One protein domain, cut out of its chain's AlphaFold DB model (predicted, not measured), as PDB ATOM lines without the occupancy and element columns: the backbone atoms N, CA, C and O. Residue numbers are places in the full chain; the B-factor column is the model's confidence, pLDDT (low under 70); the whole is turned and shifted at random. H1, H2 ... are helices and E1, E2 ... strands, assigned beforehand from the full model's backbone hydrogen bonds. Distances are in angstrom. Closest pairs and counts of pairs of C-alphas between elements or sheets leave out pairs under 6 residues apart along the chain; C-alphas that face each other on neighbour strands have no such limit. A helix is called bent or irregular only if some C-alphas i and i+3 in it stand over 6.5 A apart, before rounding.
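What this domain is: This is residues 16 to 95 of the 99 residues of the protein "FYVE, RhoGEF and PH domain-containing protein 1-like" of Salmo salar (UniProt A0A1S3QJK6). A small, compact head and a long helical arm make this domain: the head holds the short hairpin E1 and E2, the helix H1 near E1 and the looped first stretch, residues 16 to 31. The helix H2 begins at the head and bends, and residues 67 to 95, of which 67 to 93 belong to H2, stick out from the head. The 80 printed residues run E1, E2, H1, H2, mostly helix, with an antiparallel sheet in the order E1 - E2. The whole is extended, with a radius of gyration of the C-alphas of 20.1 A and spans of 72 by 22 by 21 A; the arm makes the length.

Where its parts are: Start at residues 16 to 31, which hold no named element. Find C-alpha 32 at (187.840, 237.478, 181.327), where E1 begins, residues 32 to 35; E2 follows, residues 41 to 44. H1, residues 47 to 54, is 10.2 A long. H2, residues 60 to 93, was assigned as one helix by its hydrogen bonds but is bent, with C-alphas 69 and 72 6.6 A apart. Its arms are H2a, residues 60 to 69, 14.4 A, and H2b, residues 72 to 93, 34.0 A, ending at C-alpha 93, (149.847, 279.705, 177.251).

How they stand to each other: In the hairpin E1 and E2, look for N 33 and O 43, 3.0 A apart, within hydrogen-bond range. The closest C-alphas of E1 and H1 are those of Ala 33 and Tyr 50, 5.9 A. H1 and H2a only just touch, with 3 pairs of C-alphas within 8 A, the closest Ile 47 and Ser 66 at 7.3 A; they run opposite ways at a steep tilt of 57 degrees. H2b is about perpendicular to H2a, at 81 degrees, and apart from H1. Every O i to N i+4 pair is within hydrogen-bond range in H1, against 3 of 6 in H2a and 5 of 18 in H2b, where 4 of 19 O i to N i+3 pairs are.

The domain as a whole: The C-alphas of Asn 39 and Phe 95 are the two farthest apart, 71.9 A. The printed part has no cut, and the links between its elements are tight. Residues 57 to 95 have pLDDT under 70.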
ATOM      1  N   HIS A  16     178.542 230.627 178.012       92.06
ATOM      2  CA  HIS A  16     178.103 230.717 179.402       92.06
ATOM      3  C   HIS A  16     179.049 231.629 180.179       92.06
ATOM      4  O   HIS A  16     180.270 231.539 180.035       92.06
ATOM      5  N   CYS A  17     178.488 232.516 180.997       93.25
ATOM      6  CA  CYS A  17     179.262 233.252 181.986       93.25
ATOM      7  C   CYS A  17     179.632 232.313 183.139       93.25
ATOM      8  O   CYS A  17     178.741 231.750 183.769       93.25
ATOM      9  N   LYS A  18     180.923 232.175 183.458       94.38
ATOM     10  CA  LYS A  18     181.373 231.323 184.572       94.38
ATOM     11  C   LYS A  18     180.981 231.882 185.950       94.38
ATOM     12  O   LYS A  18     180.844 231.103 186.885       94.38
ATOM     13  N   ALA A  19     180.764 233.200 186.049       92.69
ATOM     14  CA  ALA A  19     180.352 233.897 187.272       92.69
ATOM     15  C   ALA A  19     178.864 233.748 187.610       92.69
ATOM     16  O   ALA A  19     178.520 233.477 188.751       92.69
ATOM     17  N   CYS A  20     177.974 233.916 186.628       91.62
ATOM     18  CA  CYS A  20     176.525 233.933 186.869       91.62
ATOM     19  C   CYS A  20     175.744 232.838 186.133       91.62
ATOM     20  O   CYS A  20     174.518 232.846 186.174       91.62
ATOM     21  N   GLY A  21     176.405 231.965 185.367       90.31
ATOM     22  CA  GLY A  21     175.782 230.861 184.623       90.31
ATOM     23  C   GLY A  21     174.935 231.266 183.408       90.31
ATOM     24  O   GLY A  21     174.523 230.415 182.625       90.31
ATOM     25  N   HIS A  22     174.679 232.559 183.195       89.31
ATOM     26  CA  HIS A  22     173.786 233.016 182.132       89.31
ATOM     27  C   HIS A  22     174.372 232.791 180.732       89.31
ATOM     28  O   HIS A  22     175.548 233.066 180.480       89.31
ATOM     29  N   VAL A  23     173.504 232.390 179.795       89.31
ATOM     30  CA  VAL A  23     173.838 232.314 178.365       89.31
ATOM     31  C   VAL A  23     173.978 233.717 177.772       89.31
ATOM     32  O   VAL A  23     173.067 234.543 177.880       89.31
ATOM     33  N   VAL A  24     175.106 233.968 177.123       88.94
ATOM     34  CA  VAL A  24     175.555 235.231 176.530       88.94
ATOM     35  C   VAL A  24     176.150 234.978 175.142       88.94
ATOM     36  O   VAL A  24     176.536 233.858 174.818       88.94
ATOM     37  N   CYS A  25     176.218 236.004 174.294       87.88
ATOM     38  CA  CYS A  25     176.931 235.917 173.014       87.88
ATOM     39  C   CYS A  25     178.405 236.322 173.176       87.88
ATOM     40  O   CYS A  25     178.799 236.851 174.222       87.88
ATOM     41  N   GLY A  26     179.210 236.101 172.131       86.00
ATOM     42  CA  GLY A  26     180.641 236.424 172.129       86.00
ATOM     43  C   GLY A  26     180.913 237.878 172.513       86.00
ATOM     44  O   GLY A  26     181.636 238.117 173.472       86.00
ATOM     45  N   LYS A  27     180.211 238.835 171.886       84.44
ATOM     46  CA  LYS A  27     180.336 240.278 172.183       84.44
ATOM     47  C   LYS A  27     180.044 240.648 173.643       84.44
ATOM     48  O   LYS A  27     180.602 241.594 174.172       84.44
ATOM     49  N   CYS A  28     179.150 239.922 174.317       84.12
ATOM     50  CA  CYS A  28     178.754 240.240 175.700       84.12
ATOM     51  C   CYS A  28     179.658 239.602 176.753       84.12
ATOM     52  O   CYS A  28     179.480 239.836 177.949       84.12
ATOM     53  N   SER A  29     180.545 238.718 176.306       90.00
ATOM     54  CA  SER A  29     181.396 237.885 177.145       90.00
ATOM     55  C   SER A  29     182.828 237.855 176.634       90.00
ATOM     56  O   SER A  29     183.536 236.873 176.825       90.00
ATOM     57  N   GLU A  30     183.245 238.913 175.946       88.62
ATOM     58  CA  GLU A  30     184.609 239.077 175.443       88.62
ATOM     59  C   GLU A  30     185.625 239.213 176.590       88.62
ATOM     60  O   GLU A  30     186.810 238.941 176.432       88.62
ATOM     61  N   PHE A  31     185.135 239.539 177.786       88.50
ATOM     62  CA  PHE A  31     185.939 239.792 178.968       88.50
ATOM     63  C   PHE A  31     186.236 238.525 179.770       88.50
ATOM     64  O   PHE A  31     185.426 237.593 179.869       88.50
ATOM     65  N   ARG A  32     187.410 238.526 180.403       92.06
ATOM     66  CA  ARG A  32     187.840 237.478 181.327       92.06
ATOM     67  C   ARG A  32     188.203 238.103 182.663       92.06
ATOM     68  O   ARG A  32     188.985 239.043 182.698       92.06
ATOM     69  N   ALA A  33     187.652 237.570 183.746       91.62
ATOM     70  CA  ALA A  33     187.950 238.011 185.106       91.62
ATOM     71  C   ALA A  33     188.509 236.846 185.922       91.62
ATOM     72  O   ALA A  33     188.186 235.683 185.658       91.62
ATOM     73  N   ARG A  34     189.358 237.161 186.905       92.88
ATOM     74  CA  ARG A  34     189.829 236.173 187.879       92.88
ATOM     75  C   ARG A  34     188.700 235.868 188.852       92.88
ATOM     76  O   ARG A  34     188.101 236.780 189.412       92.88
ATOM     77  N   LEU A  35     188.402 234.586 189.019       91.50
ATOM     78  CA  LEU A  35     187.379 234.119 189.947       91.50
ATOM     79  C   LEU A  35     188.071 233.451 191.126       91.50
ATOM     80  O   LEU A  35     188.707 232.413 190.952       91.50
ATOM     81  N   LEU A  36     187.939 234.039 192.316       88.94
ATOM     82  CA  LEU A  36     188.561 233.537 193.548       88.94
ATOM     83  C   LEU A  36     188.187 232.073 193.817       88.94
ATOM     84  O   LEU A  36     189.048 231.264 194.144       88.94
ATOM     85  N   TYR A  37     186.925 231.715 193.575       89.19
ATOM     86  CA  TYR A  37     186.413 230.358 193.770       89.19
ATOM     87  C   TYR A  37     186.850 229.353 192.690       89.19
ATOM     88  O   TYR A  37     186.635 228.159 192.857       89.19
ATOM     89  N   ASP A  38     187.447 229.804 191.581       90.50
ATOM     90  CA  ASP A  38     187.935 228.936 190.499       90.50
ATOM     91  C   ASP A  38     189.466 228.985 190.415       90.50
ATOM     92  O   ASP A  38     190.055 229.174 189.348       90.50
ATOM     93  N   ASN A  39     190.130 228.871 191.569       91.69
ATOM     94  CA  ASN A  39     191.592 228.925 191.695       91.69
ATOM     95  C   ASN A  39     192.205 230.213 191.124       91.69
ATOM     96  O   ASN A  39     193.283 230.197 190.527       91.69
ATOM     97  N   ASN A  40     191.488 231.332 191.245       88.62
ATOM     98  CA  ASN A  40     191.896 232.633 190.721       88.62
ATOM     99  C   ASN A  40     192.182 232.645 189.201       88.62
ATOM    100  O   ASN A  40     192.899 233.518 188.698       88.62
ATOM    101  N   ARG A  41     191.619 231.686 188.452       92.06
ATOM    102  CA  ARG A  41     191.801 231.564 187.000       92.06
ATOM    103  C   ARG A  41     190.970 232.597 186.245       92.06
ATOM    104  O   ARG A  41     189.850 232.936 186.633       92.06
ATOM    105  N   ALA A  42     191.524 233.077 185.131       92.06
ATOM    106  CA  ALA A  42     190.870 234.035 184.244       92.06
ATOM    107  C   ALA A  42     189.811 233.348 183.367       92.06
ATOM    108  O   ALA A  42     190.103 232.735 182.328       92.06
ATOM    109  N   ASN A  43     188.554 233.498 183.765       94.25
ATOM    110  CA  ASN A  43     187.418 232.839 183.142       94.25
ATOM    111  C   ASN A  43     186.533 233.804 182.371       94.25
ATOM    112  O   ASN A  43     186.428 234.980 182.712       94.25
ATOM    113  N   ARG A  44     185.856 233.275 181.344       93.31
ATOM    114  CA  ARG A  44     184.872 234.026 180.561       93.31
ATOM    115  C   ARG A  44     183.728 234.475 181.464       93.31
ATOM    116  O   ARG A  44     183.023 233.649 182.047       93.31
ATOM    117  N   VAL A  45     183.504 235.780 181.509       93.19
ATOM    118  CA  VAL A  45     182.422 236.390 182.279       93.19
ATOM    119  C   VAL A  45     181.632 237.353 181.405       93.19
ATOM    120  O   VAL A  45     182.141 237.886 180.422       93.19
ATOM    121  N   CYS A  46     180.357 237.558 181.727       91.06
ATOM    122  CA  CYS A  46     179.591 238.617 181.091       91.06
ATOM    123  C   CYS A  46     180.091 239.983 181.568       91.06
ATOM    124  O   CYS A  46     180.650 240.109 182.655       91.06
ATOM    125  N   ILE A  47     179.841 241.010 180.769       87.12
ATOM    126  CA  ILE A  47     180.181 242.404 181.074       87.12
ATOM    127  C   ILE A  47     179.670 242.900 182.440       87.12
ATOM    128  O   ILE A  47     180.398 243.609 183.130       87.12
ATOM    129  N   ASP A  48     178.472 242.488 182.874       87.00
ATOM    130  CA  ASP A  48     177.956 242.828 184.209       87.00
ATOM    131  C   ASP A  48     178.857 242.252 185.313       87.00
ATOM    132  O   ASP A  48     179.278 242.972 186.214       87.00
ATOM    133  N   CYS A  49     179.196 240.960 185.219       90.38
ATOM    134  CA  CYS A  49     180.068 240.292 186.184       90.38
ATOM    135  C   CYS A  49     181.506 240.803 186.109       90.38
ATOM    136  O   CYS A  49     182.153 240.927 187.138       90.38
ATOM    137  N   TYR A  50     182.008 241.116 184.915       91.19
ATOM    138  CA  TYR A  50     183.327 241.720 184.758       91.19
ATOM    139  C   TYR A  50     183.406 243.065 185.484       91.19
ATOM    140  O   TYR A  50     184.322 243.278 186.267       91.19
ATOM    141  N   THR A  51     182.408 243.929 185.289       88.38
ATOM    142  CA  THR A  51     182.346 245.237 185.960       88.38
ATOM    143  C   THR A  51     182.241 245.075 187.477       88.38
ATOM    144  O   THR A  51     182.903 245.800 188.208       88.38
ATOM    145  N   ALA A  52     181.471 244.093 187.959       88.75
ATOM    146  CA  ALA A  52     181.351 243.806 189.389       88.75
ATOM    147  C   ALA A  52     182.647 243.254 190.017       88.75
ATOM    148  O   ALA A  52     182.926 243.539 191.175       88.75
ATOM    149  N   LEU A  53     183.431 242.469 189.271       89.00
ATOM    150  CA  LEU A  53     184.667 241.849 189.766       89.00
ATOM    151  C   LEU A  53     185.889 242.763 189.647       89.00
ATOM    152  O   LEU A  53     186.755 242.742 190.514       89.00
ATOM    153  N   VAL A  54     185.993 243.518 188.552       87.19
ATOM    154  CA  VAL A  54     187.168 244.346 188.231       87.19
ATOM    155  C   VAL A  54     186.965 245.802 188.658       87.19
ATOM    156  O   VAL A  54     187.931 246.545 188.774       87.19
ATOM    157  N   GLY A  55     185.721 246.241 188.878       80.44
ATOM    158  CA  GLY A  55     185.398 247.629 189.231       80.44
ATOM    159  C   GLY A  55     185.575 248.628 188.083       80.44
ATOM    160  O   GLY A  55     185.205 249.790 188.216       80.44
ATOM    161  N   VAL A  56     186.098 248.181 186.937       74.06
ATOM    162  CA  VAL A  56     186.323 249.006 185.749       74.06
ATOM    163  C   VAL A  56     185.411 248.510 184.630       74.06
ATOM    164  O   VAL A  56     185.552 247.362 184.189       74.06
ATOM    165  N   PRO A  57     184.465 249.334 184.149       65.50
ATOM    166  CA  PRO A  57     183.713 248.982 182.963       65.50
ATOM    167  C   PRO A  57     184.664 248.950 181.756       65.50
ATOM    168  O   PRO A  57     185.504 249.841 181.607       65.50
ATOM    169  N   PRO A  58     184.551 247.949 180.869       67.12
ATOM    170  CA  PRO A  58     185.264 247.984 179.603       67.12
ATOM    171  C   PRO A  58     184.749 249.173 178.771       67.12
ATOM    172  O   PRO A  58     183.661 249.686 179.033       67.12
ATOM    173  N   SER A  59     185.558 249.633 177.813       66.25
ATOM    174  CA  SER A  59     185.353 250.857 177.016       66.25
ATOM    175  C   SER A  59     183.880 251.163 176.659       66.25
ATOM    176  O   SER A  59     183.087 250.248 176.425       66.25
ATOM    177  N   PRO A  60     183.477 252.443 176.519       61.69
ATOM    178  CA  PRO A  60     182.077 252.827 176.275       61.69
ATOM    179  C   PRO A  60     181.429 252.126 175.068       61.69
ATOM    180  O   PRO A  60     180.230 251.843 175.083       61.69
ATOM    181  N   ALA A  61     182.223 251.745 174.063       62.03
ATOM    182  CA  ALA A  61     181.768 250.944 172.930       62.03
ATOM    183  C   ALA A  61     181.212 249.569 173.345       62.03
ATOM    184  O   ALA A  61     180.206 249.121 172.797       62.03
ATOM    185  N   SER A  62     181.806 248.910 174.341       61.62
ATOM    186  CA  SER A  62     181.355 247.600 174.828       61.62
ATOM    187  C   SER A  62     180.191 247.688 175.825       61.62
ATOM    188  O   SER A  62     179.399 246.747 175.933       61.62
ATOM    189  N   LEU A  63     179.987 248.850 176.455       62.19
ATOM    190  CA  LEU A  63     178.804 249.146 177.271       62.19
ATOM    191  C   LEU A  63     177.519 249.309 176.449       62.19
ATOM    192  O   LEU A  63     176.447 249.032 176.984       62.19
ATOM    193  N   THR A  64     177.580 249.692 175.168       61.06
ATOM    194  CA  THR A  64     176.376 249.846 174.313       61.06
ATOM    195  C   THR A  64     175.496 248.595 174.314       61.06
ATOM    196  O   THR A  64     174.269 248.683 174.378       61.06
ATOM    197  N   CYS A  65     176.122 247.417 174.350       59.41
ATOM    198  CA  CYS A  65     175.423 246.145 174.406       59.41
ATOM    199  C   CYS A  65     174.733 245.926 175.766       59.41
ATOM    200  O   CYS A  65     173.663 245.322 175.798       59.41
ATOM    201  N   SER A  66     175.303 246.396 176.878       59.28
ATOM    202  CA  SER A  66     174.713 246.309 178.229       59.28
ATOM    203  C   SER A  66     173.645 247.362 178.478       59.28
ATOM    204  O   SER A  66     172.618 247.072 179.087       59.28
ATOM    205  N   ILE A  67     173.877 248.585 178.001       57.84
ATOM    206  CA  ILE A  67     172.999 249.736 178.201       57.84
ATOM    207  C   ILE A  67     171.678 249.508 177.472       57.84
ATOM    208  O   ILE A  67     170.628 249.655 178.093       57.84
ATOM    209  N   ASN A  68     171.700 249.028 176.221       58.44
ATOM    210  CA  ASN A  68     170.463 248.670 175.513       58.44
ATOM    211  C   ASN A  68     169.638 247.591 176.236       58.44
ATOM    212  O   ASN A  68     168.444 247.473 176.000       58.44
ATOM    213  N   ARG A  69     170.249 246.832 177.155       55.53
ATOM    214  CA  ARG A  69     169.564 245.835 177.990       55.53
ATOM    215  C   ARG A  69     169.094 246.349 179.348       55.53
ATOM    216  O   ARG A  69     168.211 245.729 179.926       55.53
ATOM    217  N   ARG A  70     169.663 247.446 179.864       53.56
ATOM    218  CA  ARG A  70     169.211 248.116 181.103       53.56
ATOM    219  C   ARG A  70     168.188 249.227 180.844       53.56
ATOM    220  O   ARG A  70     167.451 249.595 181.754       53.56
ATOM    221  N   ARG A  71     168.118 249.748 179.612       52.00
ATOM    222  CA  ARG A  71     167.188 250.820 179.212       52.00
ATOM    223  C   ARG A  71     165.706 250.471 179.394       52.00
ATOM    224  O   ARG A  71     164.916 251.385 179.584       52.00
ATOM    225  N   SER A  72     165.328 249.191 179.449       49.84
ATOM    226  CA  SER A  72     163.915 248.806 179.595       49.84
ATOM    227  C   SER A  72     163.281 249.176 180.944       49.84
ATOM    228  O   SER A  72     162.061 249.181 181.032       49.84
ATOM    229  N   ILE A  73     164.067 249.480 181.988       55.75
ATOM    230  CA  ILE A  73     163.531 249.796 183.328       55.75
ATOM    231  C   ILE A  73     163.613 251.301 183.640       55.75
ATOM    232  O   ILE A  73     162.710 251.838 184.274       55.75
ATOM    233  N   LEU A  74     164.643 252.012 183.157       52.44
ATOM    234  CA  LEU A  74     164.833 253.438 183.474       52.44
ATOM    235  C   LEU A  74     164.138 254.397 182.486       52.44
ATOM    236  O   LEU A  74     163.796 255.515 182.859       52.44
ATOM    237  N   GLU A  75     163.890 253.979 181.240       50.91
ATOM    238  CA  GLU A  75     163.212 254.833 180.250       50.91
ATOM    239  C   GLU A  75     161.692 254.906 180.476       50.91
ATOM    240  O   GLU A  75     161.053 255.902 180.137       50.91
ATOM    241  N   VAL A  76     161.108 253.894 181.129       53.72
ATOM    242  CA  VAL A  76     159.675 253.883 181.460       53.72
ATOM    243  C   VAL A  76     159.343 254.932 182.530       53.72
ATOM    244  O   VAL A  76     158.296 255.566 182.448       53.72
ATOM    245  N   HIS A  77     160.255 255.207 183.470       47.41
ATOM    246  CA  HIS A  77     160.032 256.230 184.501       47.41
ATOM    247  C   HIS A  77     160.133 257.672 183.959       47.41
ATOM    248  O   HIS A  77     159.349 258.530 184.355       47.41
ATOM    249  N   ASN A  78     161.023 257.940 182.994       45.59
ATOM    250  CA  ASN A  78     161.156 259.275 182.380       45.59
ATOM    251  C   ASN A  78     160.067 259.591 181.336       45.59
ATOM    252  O   ASN A  78     159.770 260.758 181.079       45.59
ATOM    253  N   ARG A  79     159.425 258.572 180.753       51.03
ATOM    254  CA  ARG A  79     158.230 258.763 179.911       51.03
ATOM    255  C   ARG A  79     157.000 259.202 180.707       51.03
ATOM    256  O   ARG A  79     156.169 259.919 180.167       51.03
ATOM    257  N   ILE A  80     156.897 258.812 181.977       51.06
ATOM    258  CA  ILE A  80     155.780 259.213 182.844       51.06
ATOM    259  C   ILE A  80     155.967 260.658 183.344       51.06
ATOM    260  O   ILE A  80     155.018 261.435 183.317       51.06
ATOM    261  N   LEU A  81     157.189 261.064 183.709       50.12
ATOM    262  CA  LEU A  81     157.463 262.420 184.221       50.12
ATOM    263  C   LEU A  81     157.347 263.517 183.146       50.12
ATOM    264  O   LEU A  81     156.796 264.585 183.404       50.12
ATOM    265  N   THR A  82     157.768 263.235 181.909       49.91
ATOM    266  CA  THR A  82     157.686 264.201 180.793       49.91
ATOM    267  C   THR A  82     156.261 264.471 180.293       49.91
ATOM    268  O   THR A  82     156.048 265.458 179.588       49.91
ATOM    269  N   ALA A  83     155.280 263.636 180.655       50.69
ATOM    270  CA  ALA A  83     153.866 263.882 180.370       50.69
ATOM    271  C   ALA A  83     153.226 264.852 181.382       50.69
ATOM    272  O   ALA A  83     152.367 265.647 181.005       50.69
ATOM    273  N   VAL A  84     153.676 264.834 182.641       53.22
ATOM    274  CA  VAL A  84     153.136 265.692 183.709       53.22
ATOM    275  C   VAL A  84     153.656 267.130 183.582       53.22
ATOM    276  O   VAL A  84     152.885 268.076 183.709       53.22
ATOM    277  N   GLU A  85     154.930 267.315 183.223       51.91
ATOM    278  CA  GLU A  85     155.520 268.656 183.062       51.91
ATOM    279  C   GLU A  85     155.103 269.354 181.754       51.91
ATOM    280  O   GLU A  85     154.995 270.580 181.714       51.91
ATOM    281  N   LYS A  86     154.813 268.597 180.684       54.69
ATOM    282  CA  LYS A  86     154.331 269.164 179.409       54.69
ATOM    283  C   LYS A  86     152.822 269.420 179.367       54.69
ATOM    284  O   LYS A  86     152.393 270.230 178.551       54.69
ATOM    285  N   GLY A  87     152.036 268.761 180.222       52.88
ATOM    286  CA  GLY A  87     150.590 268.988 180.325       52.88
ATOM    287  C   GLY A  87     150.241 270.308 181.019       52.88
ATOM    288  O   GLY A  87     149.405 271.053 180.530       52.88
ATOM    289  N   ILE A  88     150.943 270.648 182.103       55.44
ATOM    290  CA  ILE A  88     150.642 271.842 182.917       55.44
ATOM    291  C   ILE A  88     151.045 273.148 182.209       55.44
ATOM    292  O   ILE A  88     150.445 274.196 182.441       55.44
ATOM    293  N   LEU A  89     152.038 273.107 181.315       52.25
ATOM    294  CA  LEU A  89     152.497 274.314 180.629       52.25
ATOM    295  C   LEU A  89     151.540 274.764 179.516       52.25
ATOM    296  O   LEU A  89     151.453 275.960 179.278       52.25
ATOM    297  N   LEU A  90     150.800 273.859 178.858       48.31
ATOM    298  CA  LEU A  90     149.924 274.212 177.728       48.31
ATOM    299  C   LEU A  90     148.647 274.966 178.143       48.31
ATOM    300  O   LEU A  90     148.166 275.793 177.367       48.31
ATOM    301  N   ASP A  91     148.161 274.778 179.372       47.91
ATOM    302  CA  ASP A  91     146.982 275.498 179.880       47.91
ATOM    303  C   ASP A  91     147.284 276.968 180.234       47.91
ATOM    304  O   ASP A  91     146.395 277.818 180.177       47.91
ATOM    305  N   LEU A  92     148.546 277.309 180.532       51.56
ATOM    306  CA  LEU A  92     148.960 278.679 180.882       51.56
ATOM    307  C   LEU A  92     149.294 279.562 179.669       51.56
ATOM    308  O   LEU A  92     149.352 280.783 179.806       51.56
ATOM    309  N   ILE A  93     149.510 278.971 178.488       49.59
ATOM    310  CA  ILE A  93     149.847 279.705 177.251       49.59
ATOM    311  C   ILE A  93     148.651 279.858 176.301       49.59
ATOM    312  O   ILE A  93     148.672 280.768 175.476       49.59
ATOM    313  N   TYR A  94     147.612 279.013 176.404       48.34
ATOM    314  CA  TYR A  94     146.463 279.029 175.480       48.34
ATOM    315  C   TYR A  94     145.201 279.744 176.007       48.34
ATOM    316  O   TYR A  94     144.232 279.885 175.269       48.34
ATOM    317  N   PHE A  95     145.200 280.273 177.236       42.94
ATOM    318  CA  PHE A  95     144.130 281.161 177.714       42.94
ATOM    319  C   PHE A  95     144.624 282.605 177.906       42.94
ATOM    320  O   PHE A  95     144.886 283.044 179.030       42.94
TER     321      PHE A  95